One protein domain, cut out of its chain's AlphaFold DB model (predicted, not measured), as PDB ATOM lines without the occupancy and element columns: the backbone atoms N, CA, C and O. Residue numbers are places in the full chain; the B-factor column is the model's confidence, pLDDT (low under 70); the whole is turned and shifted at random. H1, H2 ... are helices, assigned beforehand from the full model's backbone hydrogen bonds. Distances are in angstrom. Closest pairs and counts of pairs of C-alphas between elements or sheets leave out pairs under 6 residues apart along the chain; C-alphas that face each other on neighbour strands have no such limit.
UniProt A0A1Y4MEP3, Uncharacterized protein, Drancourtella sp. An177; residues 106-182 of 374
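Overview. This is residues 106 to 182 of the 374 residues of an uncharacterized protein of Drancourtella sp. An177 (UniProt A0A1Y4MEP3). Four helices form a small cluster, with H1 and H4 in the middle, H2 on one side of them and H3 on the other. The long link of residues 142 to 153 makes a wide loop from the end of H2 to the start of H3. The printed part has 77 residues with four named helices, H1 to H4 in chain order, and no named strand; the class is all helix. It is compact, with a radius of gyration of the C-alphas of 12.1 A, and spans 35 by 26 by 17 A.

Arrangement. The longest helix, H2, residues 124 to 141, touches H1, residues 109 to 119, at a steep tilt of 38 degrees, opposite ways, as a helical hairpin; their closest C-alphas, of Ile 113 and Ala 127, are 6.4 A apart. H1 touches H3, residues 154 to 163, at a steep tilt of 46 degrees, the same way; the closest C-alphas, of Asn 119 and Leu 162, are 6.6 A apart. H3 and H4, residues 167 to 176, form a helical hairpin at a shallow tilt of 23 degrees, opposite ways; they only just touch, with 3 pairs of C-alphas within 8 A, the closest being Leu 161 and Phe 173 at 6.5 A. H4 is close but not clearly touching to H1, with the closest C-alphas, of Phe 116 and Phe 170, 7.4 A apart, and to H2, with those of Ile 137 and Leu 175 7.3 A apart. H2 and H3 are apart. Every O i to N i+4 pair is within hydrogen-bond range in H1, H3 and H4, and 12 of 14 are in H2.

Along the chain. H2 measures 26.7 A from C-alpha 124 at (38.642, -36.807, 1.382) to C-alpha 141. H1 measures 15.2 A from C-alpha 109 at (45.645, -49.882, 5.732), H3 14.5 A, and H4 14.2 A, ending at C-alpha 176 at (48.636, -51.722, 17.212).

Size, cuts and confidence. The two C-alphas farthest apart, of Asn 121 and Arg 144, are 35.5 A apart. The printed part has no cut; the link from H2 to H3 is long, the other two are tight. Mean pLDDT of the printed part is 81.6, with residues 135 to 151 and residue 182 under 70.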
ATOM      1  N   PRO A 106      38.820 -53.220   6.876       89.75
ATOM      2  CA  PRO A 106      39.492 -52.590   8.023       89.75
ATOM      3  C   PRO A 106      40.912 -53.112   8.283       89.75
ATOM      4  O   PRO A 106      41.681 -52.471   8.991       89.75
ATOM      5  N   LYS A 107      41.264 -54.281   7.730       85.88
ATOM      6  CA  LYS A 107      42.634 -54.809   7.761       85.88
ATOM      7  C   LYS A 107      43.438 -54.428   6.518       85.88
ATOM      8  O   LYS A 107      44.574 -54.851   6.391       85.88
ATOM      9  N   ASN A 108      42.884 -53.662   5.585       84.56
ATOM     10  CA  ASN A 108      43.689 -52.990   4.579       84.56
ATOM     11  C   ASN A 108      43.993 -51.569   5.094       84.56
ATOM     12  O   ASN A 108      43.075 -50.868   5.515       84.56
ATOM     13  N   PRO A 109      45.262 -51.140   5.102       82.31
ATOM     14  CA  PRO A 109      45.645 -49.882   5.732       82.31
ATOM     15  C   PRO A 109      45.134 -48.644   4.987       82.31
ATOM     16  O   PRO A 109      44.785 -47.653   5.620       82.31
ATOM     17  N   GLU A 110      45.058 -48.696   3.658       85.38
ATOM     18  CA  GLU A 110      44.485 -47.616   2.852       85.38
ATOM     19  C   GLU A 110      42.971 -47.512   3.084       85.38
ATOM     20  O   GLU A 110      42.444 -46.430   3.339       85.38
ATOM     21  N   ASP A 111      42.276 -48.648   3.118       91.12
ATOM     22  CA  ASP A 111      40.852 -48.692   3.446       91.12
ATOM     23  C   ASP A 111      40.574 -48.240   4.884       91.12
ATOM     24  O   ASP A 111      39.567 -47.577   5.130       91.12
ATOM     25  N   ALA A 112      41.466 -48.543   5.833       91.75
ATOM     26  CA  ALA A 112      41.349 -48.082   7.212       91.75
ATOM     27  C   ALA A 112      41.386 -46.549   7.310       91.75
ATOM     28  O   ALA A 112      40.621 -45.971   8.085       91.75
ATOM     29  N   ILE A 113      42.198 -45.887   6.474       93.19
ATOM     30  CA  ILE A 113      42.204 -44.423   6.340       93.19
ATOM     31  C   ILE A 113      40.836 -43.940   5.864       93.19
ATOM     32  O   ILE A 113      40.240 -43.075   6.502       93.19
ATOM     33  N   TYR A 114      40.299 -44.509   4.782       96.38
ATOM     34  CA  TYR A 114      38.989 -44.094   4.277       96.38
ATOM     35  C   TYR A 114      37.873 -44.317   5.299       96.38
ATOM     36  O   TYR A 114      37.056 -43.421   5.505       96.38
ATOM     37  N   ILE A 115      37.866 -45.458   5.993       97.56
ATOM     38  CA  ILE A 115      36.904 -45.743   7.064       97.56
ATOM     39  C   ILE A 115      37.003 -44.688   8.169       97.56
ATOM     40  O   ILE A 115      35.971 -44.161   8.586       97.56
ATOM     41  N   PHE A 116      38.213 -44.344   8.619       97.38
ATOM     42  CA  PHE A 116      38.418 -43.310   9.634       97.38
ATOM     43  C   PHE A 116      37.903 -41.941   9.177       97.38
ATOM     44  O   PHE A 116      37.213 -41.263   9.943       97.38
ATOM     45  N   LEU A 117      38.187 -41.548   7.930       97.56
ATOM     46  CA  LEU A 117      37.717 -40.280   7.373       97.56
ATOM     47  C   LEU A 117      36.188 -40.223   7.300       97.56
ATOM     48  O   LEU A 117      35.594 -39.243   7.745       97.56
ATOM     49  N   ILE A 118      35.555 -41.275   6.774       97.94
ATOM     50  CA  ILE A 118      34.094 -41.380   6.642       97.94
ATOM     51  C   ILE A 118      33.436 -41.316   8.023       97.94
ATOM     52  O   ILE A 118      32.560 -40.487   8.259       97.94
ATOM     53  N   ASN A 119      33.898 -42.148   8.958       97.00
ATOM     54  CA  ASN A 119      33.333 -42.282  10.303       97.00
ATOM     55  C   ASN A 119      33.466 -41.004  11.151       97.00
ATOM     56  O   ASN A 119      32.686 -40.798  12.077       97.00
ATOM     57  N   ASN A 120      34.434 -40.143  10.832       96.00
ATOM     58  CA  ASN A 120      34.664 -38.871  11.522       96.00
ATOM     59  C   ASN A 120      34.333 -37.645  10.659       96.00
ATOM     60  O   ASN A 120      34.719 -36.530  11.003       96.00
ATOM     61  N   ASN A 121      33.617 -37.839   9.544       94.44
ATOM     62  CA  ASN A 121      33.174 -36.785   8.630       94.44
ATOM     63  C   ASN A 121      34.306 -35.851   8.145       94.44
ATOM     64  O   ASN A 121      34.099 -34.652   7.923       94.44
ATOM     65  N   ARG A 122      35.517 -36.400   7.989       94.88
ATOM     66  CA  ARG A 122      36.706 -35.664   7.548       94.88
ATOM     67  C   ARG A 122      36.746 -35.526   6.020       94.88
ATOM     68  O   ARG A 122      36.254 -36.403   5.306       94.88
ATOM     69  N   PRO A 123      37.336 -34.445   5.480       93.25
ATOM     70  CA  PRO A 123      37.489 -34.261   4.040       93.25
ATOM     71  C   PRO A 123      38.329 -35.361   3.373       93.25
ATOM     72  O   PRO A 123      39.393 -35.725   3.869       93.25
ATOM     73  N   PHE A 124      37.913 -35.811   2.183       94.31
ATOM     74  CA  PHE A 124      38.642 -36.807   1.382       94.31
ATOM     75  C   PHE A 124      40.108 -36.422   1.109       94.31
ATOM     76  O   PHE A 124      40.983 -37.284   1.089       94.31
ATOM     77  N   ILE A 125      40.399 -35.125   0.950       91.62
ATOM     78  CA  ILE A 125      41.757 -34.633   0.677       91.62
ATOM     79  C   ILE A 125      42.760 -34.971   1.794       91.62
ATOM     80  O   ILE A 125      43.955 -35.087   1.518       91.62
ATOM     81  N   GLU A 126      42.294 -35.194   3.031       93.38
ATOM     82  CA  GLU A 126      43.162 -35.609   4.140       93.38
ATOM     83  C   GLU A 126      43.717 -37.031   3.961       93.38
ATOM     84  O   GLU A 126      44.717 -37.361   4.592       93.38
ATOM     85  N   ALA A 127      43.149 -37.869   3.081       91.56
ATOM     86  CA  ALA A 127      43.632 -39.237   2.864       91.56
ATOM     87  C   ALA A 127      45.136 -39.284   2.555       91.56
ATOM     88  O   ALA A 127      45.856 -40.103   3.120       91.56
ATOM     89  N   LYS A 128      45.634 -38.344   1.738       87.81
ATOM     90  CA  LYS A 128      47.061 -38.252   1.389       87.81
ATOM     91  C   LYS A 128      47.955 -38.027   2.608       87.81
ATOM     92  O   LYS A 128      49.029 -38.614   2.684       87.81
ATOM     93  N   LYS A 129      47.504 -37.213   3.569       88.62
ATOM     94  CA  LYS A 129      48.231 -36.953   4.821       88.62
ATOM     95  C   LYS A 129      48.425 -38.257   5.603       88.62
ATOM     96  O   LYS A 129      49.547 -38.583   5.981       88.62
ATOM     97  N   TYR A 130      47.353 -39.025   5.796       85.44
ATOM     98  CA  TYR A 130      47.415 -40.290   6.538       85.44
ATOM     99  C   TYR A 130      48.153 -41.396   5.771       85.44
ATOM    100  O   TYR A 130      48.811 -42.232   6.386       85.44
ATOM    101  N   GLN A 131      48.101 -41.394   4.435       83.38
ATOM    102  CA  GLN A 131      48.888 -42.316   3.607       83.38
ATOM    103  C   GLN A 131      50.395 -42.092   3.802       83.38
ATOM    104  O   GLN A 131      51.130 -43.060   3.981       83.38
ATOM    105  N   SER A 132      50.857 -40.835   3.833       76.25
ATOM    106  CA  SER A 132      52.260 -40.511   4.131       76.25
ATOM    107  C   SER A 132      52.677 -40.981   5.526       76.25
ATOM    108  O   SER A 132      53.708 -41.630   5.671       76.25
ATOM    109  N   LEU A 133      51.832 -40.746   6.533       71.31
ATOM    110  CA  LEU A 133      52.060 -41.230   7.896       71.31
ATOM    111  C   LEU A 133      52.183 -42.760   7.960       71.31
ATOM    112  O   LEU A 133      53.015 -43.301   8.686       71.31
ATOM    113  N   PHE A 134      51.375 -43.472   7.176       71.62
ATOM    114  CA  PHE A 134      51.425 -44.927   7.112       71.62
ATOM    115  C   PHE A 134      52.690 -45.453   6.425       71.62
ATOM    116  O   PHE A 134      53.264 -46.435   6.898       71.62
ATOM    117  N   ILE A 135      53.162 -44.791   5.362       67.50
ATOM    118  CA  ILE A 135      54.456 -45.107   4.733       67.50
ATOM    119  C   ILE A 135      55.571 -45.034   5.781       67.50
ATOM    120  O   ILE A 135      56.351 -45.978   5.894       67.50
ATOM    121  N   ASP A 136      55.584 -43.989   6.609       64.50
ATOM    122  CA  ASP A 136      56.566 -43.848   7.687       64.50
ATOM    123  C   ASP A 136      56.447 -44.971   8.733       64.50
ATOM    124  O   ASP A 136      57.461 -45.466   9.227       64.50
ATOM    125  N   ILE A 137      55.227 -45.412   9.066       62.34
ATOM    126  CA  ILE A 137      54.984 -46.525  10.000       62.34
ATOM    127  C   ILE A 137      55.478 -47.863   9.431       62.34
ATOM    128  O   ILE A 137      56.128 -48.620  10.158       62.34
ATOM    129  N   ILE A 138      55.196 -48.164   8.155       61.09
ATOM    130  CA  ILE A 138      55.694 -49.382   7.492       61.09
ATOM    131  C   ILE A 138      57.219 -49.342   7.421       61.09
ATOM    132  O   ILE A 138      57.874 -50.288   7.855       61.09
ATOM    133  N   GLN A 139      57.794 -48.245   6.924       59.62
ATOM    134  CA  GLN A 139      59.238 -48.112   6.733       59.62
ATOM    135  C   GLN A 139      60.005 -48.195   8.058       59.62
ATOM    136  O   GLN A 139      61.058 -48.828   8.115       59.62
ATOM    137  N   LYS A 140      59.461 -47.641   9.151       57.09
ATOM    138  CA  LYS A 140      60.045 -47.773  10.499       57.09
ATOM    139  C   LYS A 140      59.949 -49.196  11.067       57.09
ATOM    140  O   LYS A 140      60.731 -49.535  11.953       57.09
ATOM    141  N   LYS A 141      59.021 -50.031  10.581       56.72
ATOM    142  CA  LYS A 141      58.835 -51.427  11.024       56.72
ATOM    143  C   LYS A 141      59.433 -52.479  10.073       56.72
ATOM    144  O   LYS A 141      59.500 -53.649  10.455       56.72
ATOM    145  N   GLU A 142      59.906 -52.127   8.875       51.69
ATOM    146  CA  GLU A 142      60.370 -53.116   7.892       51.69
ATOM    147  C   GLU A 142      61.874 -53.442   7.956       51.69
ATOM    148  O   GLU A 142      62.723 -52.889   7.262       51.69
ATOM    149  N   LYS A 143      62.169 -54.523   8.682       42.38
ATOM    150  CA  LYS A 143      62.867 -55.676   8.094       42.38
ATOM    151  C   LYS A 143      61.982 -56.906   8.315       42.38
ATOM    152  O   LYS A 143      62.011 -57.433   9.422       42.38
ATOM    153  N   ARG A 144      61.245 -57.379   7.292       44.56
ATOM    154  CA  ARG A 144      60.999 -58.810   6.940       44.56
ATOM    155  C   ARG A 144      59.662 -59.062   6.215       44.56
ATOM    156  O   ARG A 144      58.642 -58.458   6.507       44.56
ATOM    157  N   ARG A 145      59.751 -60.040   5.302       45.28
ATOM    158  CA  ARG A 145      58.743 -60.707   4.455       45.28
ATOM    159  C   ARG A 145      57.302 -60.697   4.999       45.28
ATOM    160  O   ARG A 145      57.038 -61.194   6.090       45.28
ATOM    161  N   LEU A 146      56.383 -60.213   4.163       47.47
ATOM    162  CA  LEU A 146      54.937 -60.135   4.380       47.47
ATOM    163  C   LEU A 146      54.263 -61.506   4.199       47.47
ATOM    164  O   LEU A 146      53.718 -61.805   3.146       47.47
ATOM    165  N   TYR A 147      54.326 -62.341   5.234       47.56
ATOM    166  CA  TYR A 147      53.391 -63.443   5.479       47.56
ATOM    167  C   TYR A 147      53.172 -63.504   6.988       47.56
ATOM    168  O   TYR A 147      54.131 -63.694   7.735       47.56
ATOM    169  N   GLY A 148      51.941 -63.288   7.448       52.66
ATOM    170  CA  GLY A 148      51.646 -63.188   8.875       52.66
ATOM    171  C   GLY A 148      50.320 -63.833   9.250       52.66
ATOM    172  O   GLY A 148      49.329 -63.706   8.532       52.66
ATOM    173  N   PHE A 149      50.324 -64.518  10.391       57.00
ATOM    174  CA  PHE A 149      49.128 -65.005  11.067       57.00
ATOM    175  C   PHE A 149      48.295 -63.814  11.559       57.00
ATOM    176  O   PHE A 149      48.826 -62.904  12.193       57.00
ATOM    177  N   SER A 150      46.995 -63.821  11.261       64.75
ATOM    178  CA  SER A 150      46.040 -62.857  11.815       64.75
ATOM    179  C   SER A 150      45.560 -63.366  13.165       64.75
ATOM    180  O   SER A 150      44.974 -64.445  13.234       64.75
ATOM    181  N   SER A 151      45.788 -62.601  14.228       67.50
ATOM    182  CA  SER A 151      45.367 -62.987  15.578       67.50
ATOM    183  C   SER A 151      43.961 -62.483  15.916       67.50
ATOM    184  O   SER A 151      43.259 -63.081  16.730       67.50
ATOM    185  N   LYS A 152      43.523 -61.397  15.264       78.00
ATOM    186  CA  LYS A 152      42.246 -60.727  15.539       78.00
ATOM    187  C   LYS A 152      41.220 -60.988  14.442       78.00
ATOM    188  O   LYS A 152      41.521 -60.915  13.253       78.00
ATOM    189  N   GLY A 153      39.956 -61.197  14.807       81.62
ATOM    190  CA  GLY A 153      38.855 -61.248  13.837       81.62
ATOM    191  C   GLY A 153      38.658 -59.909  13.107       81.62
ATOM    192  O   GLY A 153      38.850 -58.843  13.686       81.62
ATOM    193  N   THR A 154      38.241 -59.934  11.837       85.69
ATOM    194  CA  THR A 154      38.020 -58.708  11.039       85.69
ATOM    195  C   THR A 154      37.003 -57.762  11.681       85.69
ATOM    196  O   THR A 154      37.234 -56.556  11.704       85.69
ATOM    197  N   ASN A 155      35.927 -58.291  12.273       87.44
ATOM    198  CA  ASN A 155      34.929 -57.479  12.979       87.44
ATOM    199  C   ASN A 155      35.499 -56.786  14.220       87.44
ATOM    200  O   ASN A 155      35.136 -55.649  14.501       87.44
ATOM    201  N   TYR A 156      36.425 -57.436  14.929       88.75
ATOM    202  CA  TYR A 156      37.099 -56.823  16.070       88.75
ATOM    203  C   TYR A 156      37.931 -55.616  15.619       88.75
ATOM    204  O   TYR A 156      37.749 -54.520  16.141       88.75
ATOM    205  N   VAL A 157      38.761 -55.793  14.583       90.00
ATOM    206  CA  VAL A 157      39.569 -54.702  14.004       90.00
ATOM    207  C   VAL A 157      38.672 -53.577  13.477       90.00
ATOM    208  O   VAL A 157      38.970 -52.403  13.682       90.00
ATOM    209  N   LYS A 158      37.536 -53.917  12.852       92.81
ATOM    210  CA  LYS A 158      36.539 -52.938  12.395       92.81
ATOM    211  C   LYS A 158      35.988 -52.099  13.546       92.81
ATOM    212  O   LYS A 158      35.924 -50.882  13.428       92.81
ATOM    213  N   ASN A 159      35.575 -52.740  14.635       93.94
ATOM    214  CA  ASN A 159      34.984 -52.051  15.777       93.94
ATOM    215  C   ASN A 159      36.009 -51.154  16.479       93.94
ATOM    216  O   ASN A 159      35.675 -50.023  16.815       93.94
ATOM    217  N   GLU A 160      37.253 -51.621  16.630       94.94
ATOM    218  CA  GLU A 160      38.359 -50.815  17.166       94.94
ATOM    219  C   GLU A 160      38.595 -49.563  16.298       94.94
ATOM    220  O   GLU A 160      38.655 -48.449  16.811       94.94
ATOM    221  N   LEU A 161      38.625 -49.720  14.969       95.75
ATOM    222  CA  LEU A 161      38.774 -48.607  14.026       95.75
ATOM    223  C   LEU A 161      37.621 -47.597  14.111       95.75
ATOM    224  O   LEU A 161      37.843 -46.389  14.090       95.75
ATOM    225  N   LEU A 162      36.380 -48.076  14.217       96.25
ATOM    226  CA  LEU A 162      35.204 -47.207  14.309       96.25
ATOM    227  C   LEU A 162      35.138 -46.419  15.628       96.25
ATOM    228  O   LEU A 162      34.428 -45.414  15.694       96.25
ATOM    229  N   GLN A 163      35.870 -46.843  16.661       96.44
ATOM    230  CA  GLN A 163      35.988 -46.119  17.927       96.44
ATOM    231  C   GLN A 163      37.019 -44.986  17.878       96.44
ATOM    232  O   GLN A 163      36.915 -44.072  18.690       96.44
ATOM    233  N   ALA A 164      37.962 -44.994  16.931       95.88
ATOM    234  CA  ALA A 164      38.935 -43.915  16.785       95.88
ATOM    235  C   ALA A 164      38.255 -42.625  16.290       95.88
ATOM    236  O   ALA A 164      37.747 -42.565  15.163       95.88
ATOM    237  N   ARG A 165      38.250 -41.584  17.130       95.25
ATOM    238  CA  ARG A 165      37.657 -40.262  16.859       95.25
ATOM    239  C   ARG A 165      38.699 -39.187  16.595       95.25
ATOM    240  O   ARG A 165      38.457 -38.257  15.822       95.25
ATOM    241  N   THR A 166      39.869 -39.319  17.203       94.69
ATOM    242  CA  THR A 166      40.980 -38.377  17.040       94.69
ATOM    243  C   THR A 166      42.085 -38.939  16.149       94.69
ATOM    244  O   THR A 166      42.174 -40.140  15.904       94.69
ATOM    245  N   GLU A 167      42.949 -38.052  15.652       92.31
ATOM    246  CA  GLU A 167      44.131 -38.440  14.870       92.31
ATOM    247  C   GLU A 167      45.091 -39.318  15.690       92.31
ATOM    248  O   GLU A 167      45.538 -40.348  15.201       92.31
ATOM    249  N   SER A 168      45.306 -38.995  16.971       91.50
ATOM    250  CA  SER A 168      46.152 -39.791  17.873       91.50
ATOM    251  C   SER A 168      45.581 -41.189  18.157       91.50
ATOM    252  O   SER A 168      46.319 -42.179  18.198       91.50
ATOM    253  N   GLU A 169      44.259 -41.308  18.311       94.75
ATOM    254  CA  GLU A 169      43.594 -42.609  18.451       94.75
ATOM    255  C   GLU A 169      43.724 -43.444  17.175       94.75
ATOM    256  O   GLU A 169      43.996 -44.642  17.250       94.75
ATOM    257  N   PHE A 170      43.581 -42.814  16.006       93.19
ATOM    258  CA  PHE A 170      43.759 -43.489  14.724       93.19
ATOM    259  C   PHE A 170      45.205 -43.951  14.512       93.19
ATOM    260  O   PHE A 170      45.434 -45.100  14.142       93.19
ATOM    261  N   GLU A 171      46.195 -43.117  14.831       89.12
ATOM    262  CA  GLU A 171      47.611 -43.504  14.826       89.12
ATOM    263  C   GLU A 171      47.884 -44.707  15.731       89.12
ATOM    264  O   GLU A 171      48.546 -45.671  15.330       89.12
ATOM    265  N   THR A 172      47.323 -44.683  16.939       89.69
ATOM    266  CA  THR A 172      47.434 -45.782  17.902       89.69
ATOM    267  C   THR A 172      46.813 -47.063  17.349       89.69
ATOM    268  O   THR A 172      47.428 -48.130  17.435       89.69
ATOM    269  N   PHE A 173      45.627 -46.968  16.737       91.44
ATOM    270  CA  PHE A 173      44.974 -48.084  16.057       91.44
ATOM    271  C   PHE A 173      45.872 -48.674  14.957       91.44
ATOM    272  O   PHE A 173      46.094 -49.889  14.934       91.44
ATOM    273  N   MET A 174      46.429 -47.827  14.085       86.31
ATOM    274  CA  MET A 174      47.280 -48.251  12.968       86.31
ATOM    275  C   MET A 174      48.550 -48.956  13.464       86.31
ATOM    276  O   MET A 174      48.930 -50.003  12.939       86.31
ATOM    277  N   LEU A 175      49.194 -48.431  14.512       84.12
ATOM    278  CA  LEU A 175      50.405 -49.021  15.089       84.12
ATOM    279  C   LEU A 175      50.148 -50.374  15.759       84.12
ATOM    280  O   LEU A 175      50.967 -51.287  15.598       84.12
ATOM    281  N   ARG A 176      49.036 -50.498  16.496       85.69
ATOM    282  CA  ARG A 176      48.636 -51.722  17.212       85.69
ATOM    283  C   ARG A 176      48.173 -52.836  16.279       85.69
ATOM    284  O   ARG A 176      48.382 -54.001  16.596       85.69
ATOM    285  N   ASN A 177      47.560 -52.493  15.148       84.94
ATOM    286  CA  ASN A 177      47.033 -53.462  14.182       84.94
ATOM    287  C   ASN A 177      47.931 -53.654  12.947       84.94
ATOM    288  O   ASN A 177      47.541 -54.349  12.013       84.94
ATOM    289  N   ALA A 178      49.153 -53.112  12.958       79.56
ATOM    290  CA  ALA A 178      50.097 -53.211  11.844       79.56
ATOM    291  C   ALA A 178      50.354 -54.656  11.370       79.56
ATOM    292  O   ALA A 178      50.516 -54.894  10.174       79.56
ATOM    293  N   ASP A 179      50.373 -55.628  12.287       76.50
ATOM    294  CA  ASP A 179      50.550 -57.040  11.931       76.50
ATOM    295  C   ASP A 179      49.299 -57.650  11.284       76.50
ATOM    296  O   ASP A 179      49.417 -58.469  10.374       76.50
ATOM    297  N   GLU A 180      48.101 -57.194  11.660       80.50
ATOM    298  CA  GLU A 180      46.847 -57.653  11.054       80.50
ATOM    299  C   GLU A 180      46.750 -57.241   9.580       80.50
ATOM    300  O   GLU A 180      46.184 -57.981   8.770       80.50
ATOM    301  N   PHE A 181      47.374 -56.118   9.202       76.50
ATOM    302  CA  PHE A 181      47.430 -55.657   7.812       76.50
ATOM    303  C   PHE A 181      48.194 -56.608   6.885       76.50
ATOM    304  O   PHE A 181      47.891 -56.690   5.695       76.50
ATOM    305  N   LYS A 182      49.121 -57.405   7.430       68.94
ATOM    306  CA  LYS A 182      49.900 -58.399   6.670       68.94
ATOM    307  C   LYS A 182      49.062 -59.593   6.212       68.94
ATOM    308  O   LYS A 182      49.483 -60.334   5.333       68.94
TER     309      LYS A 182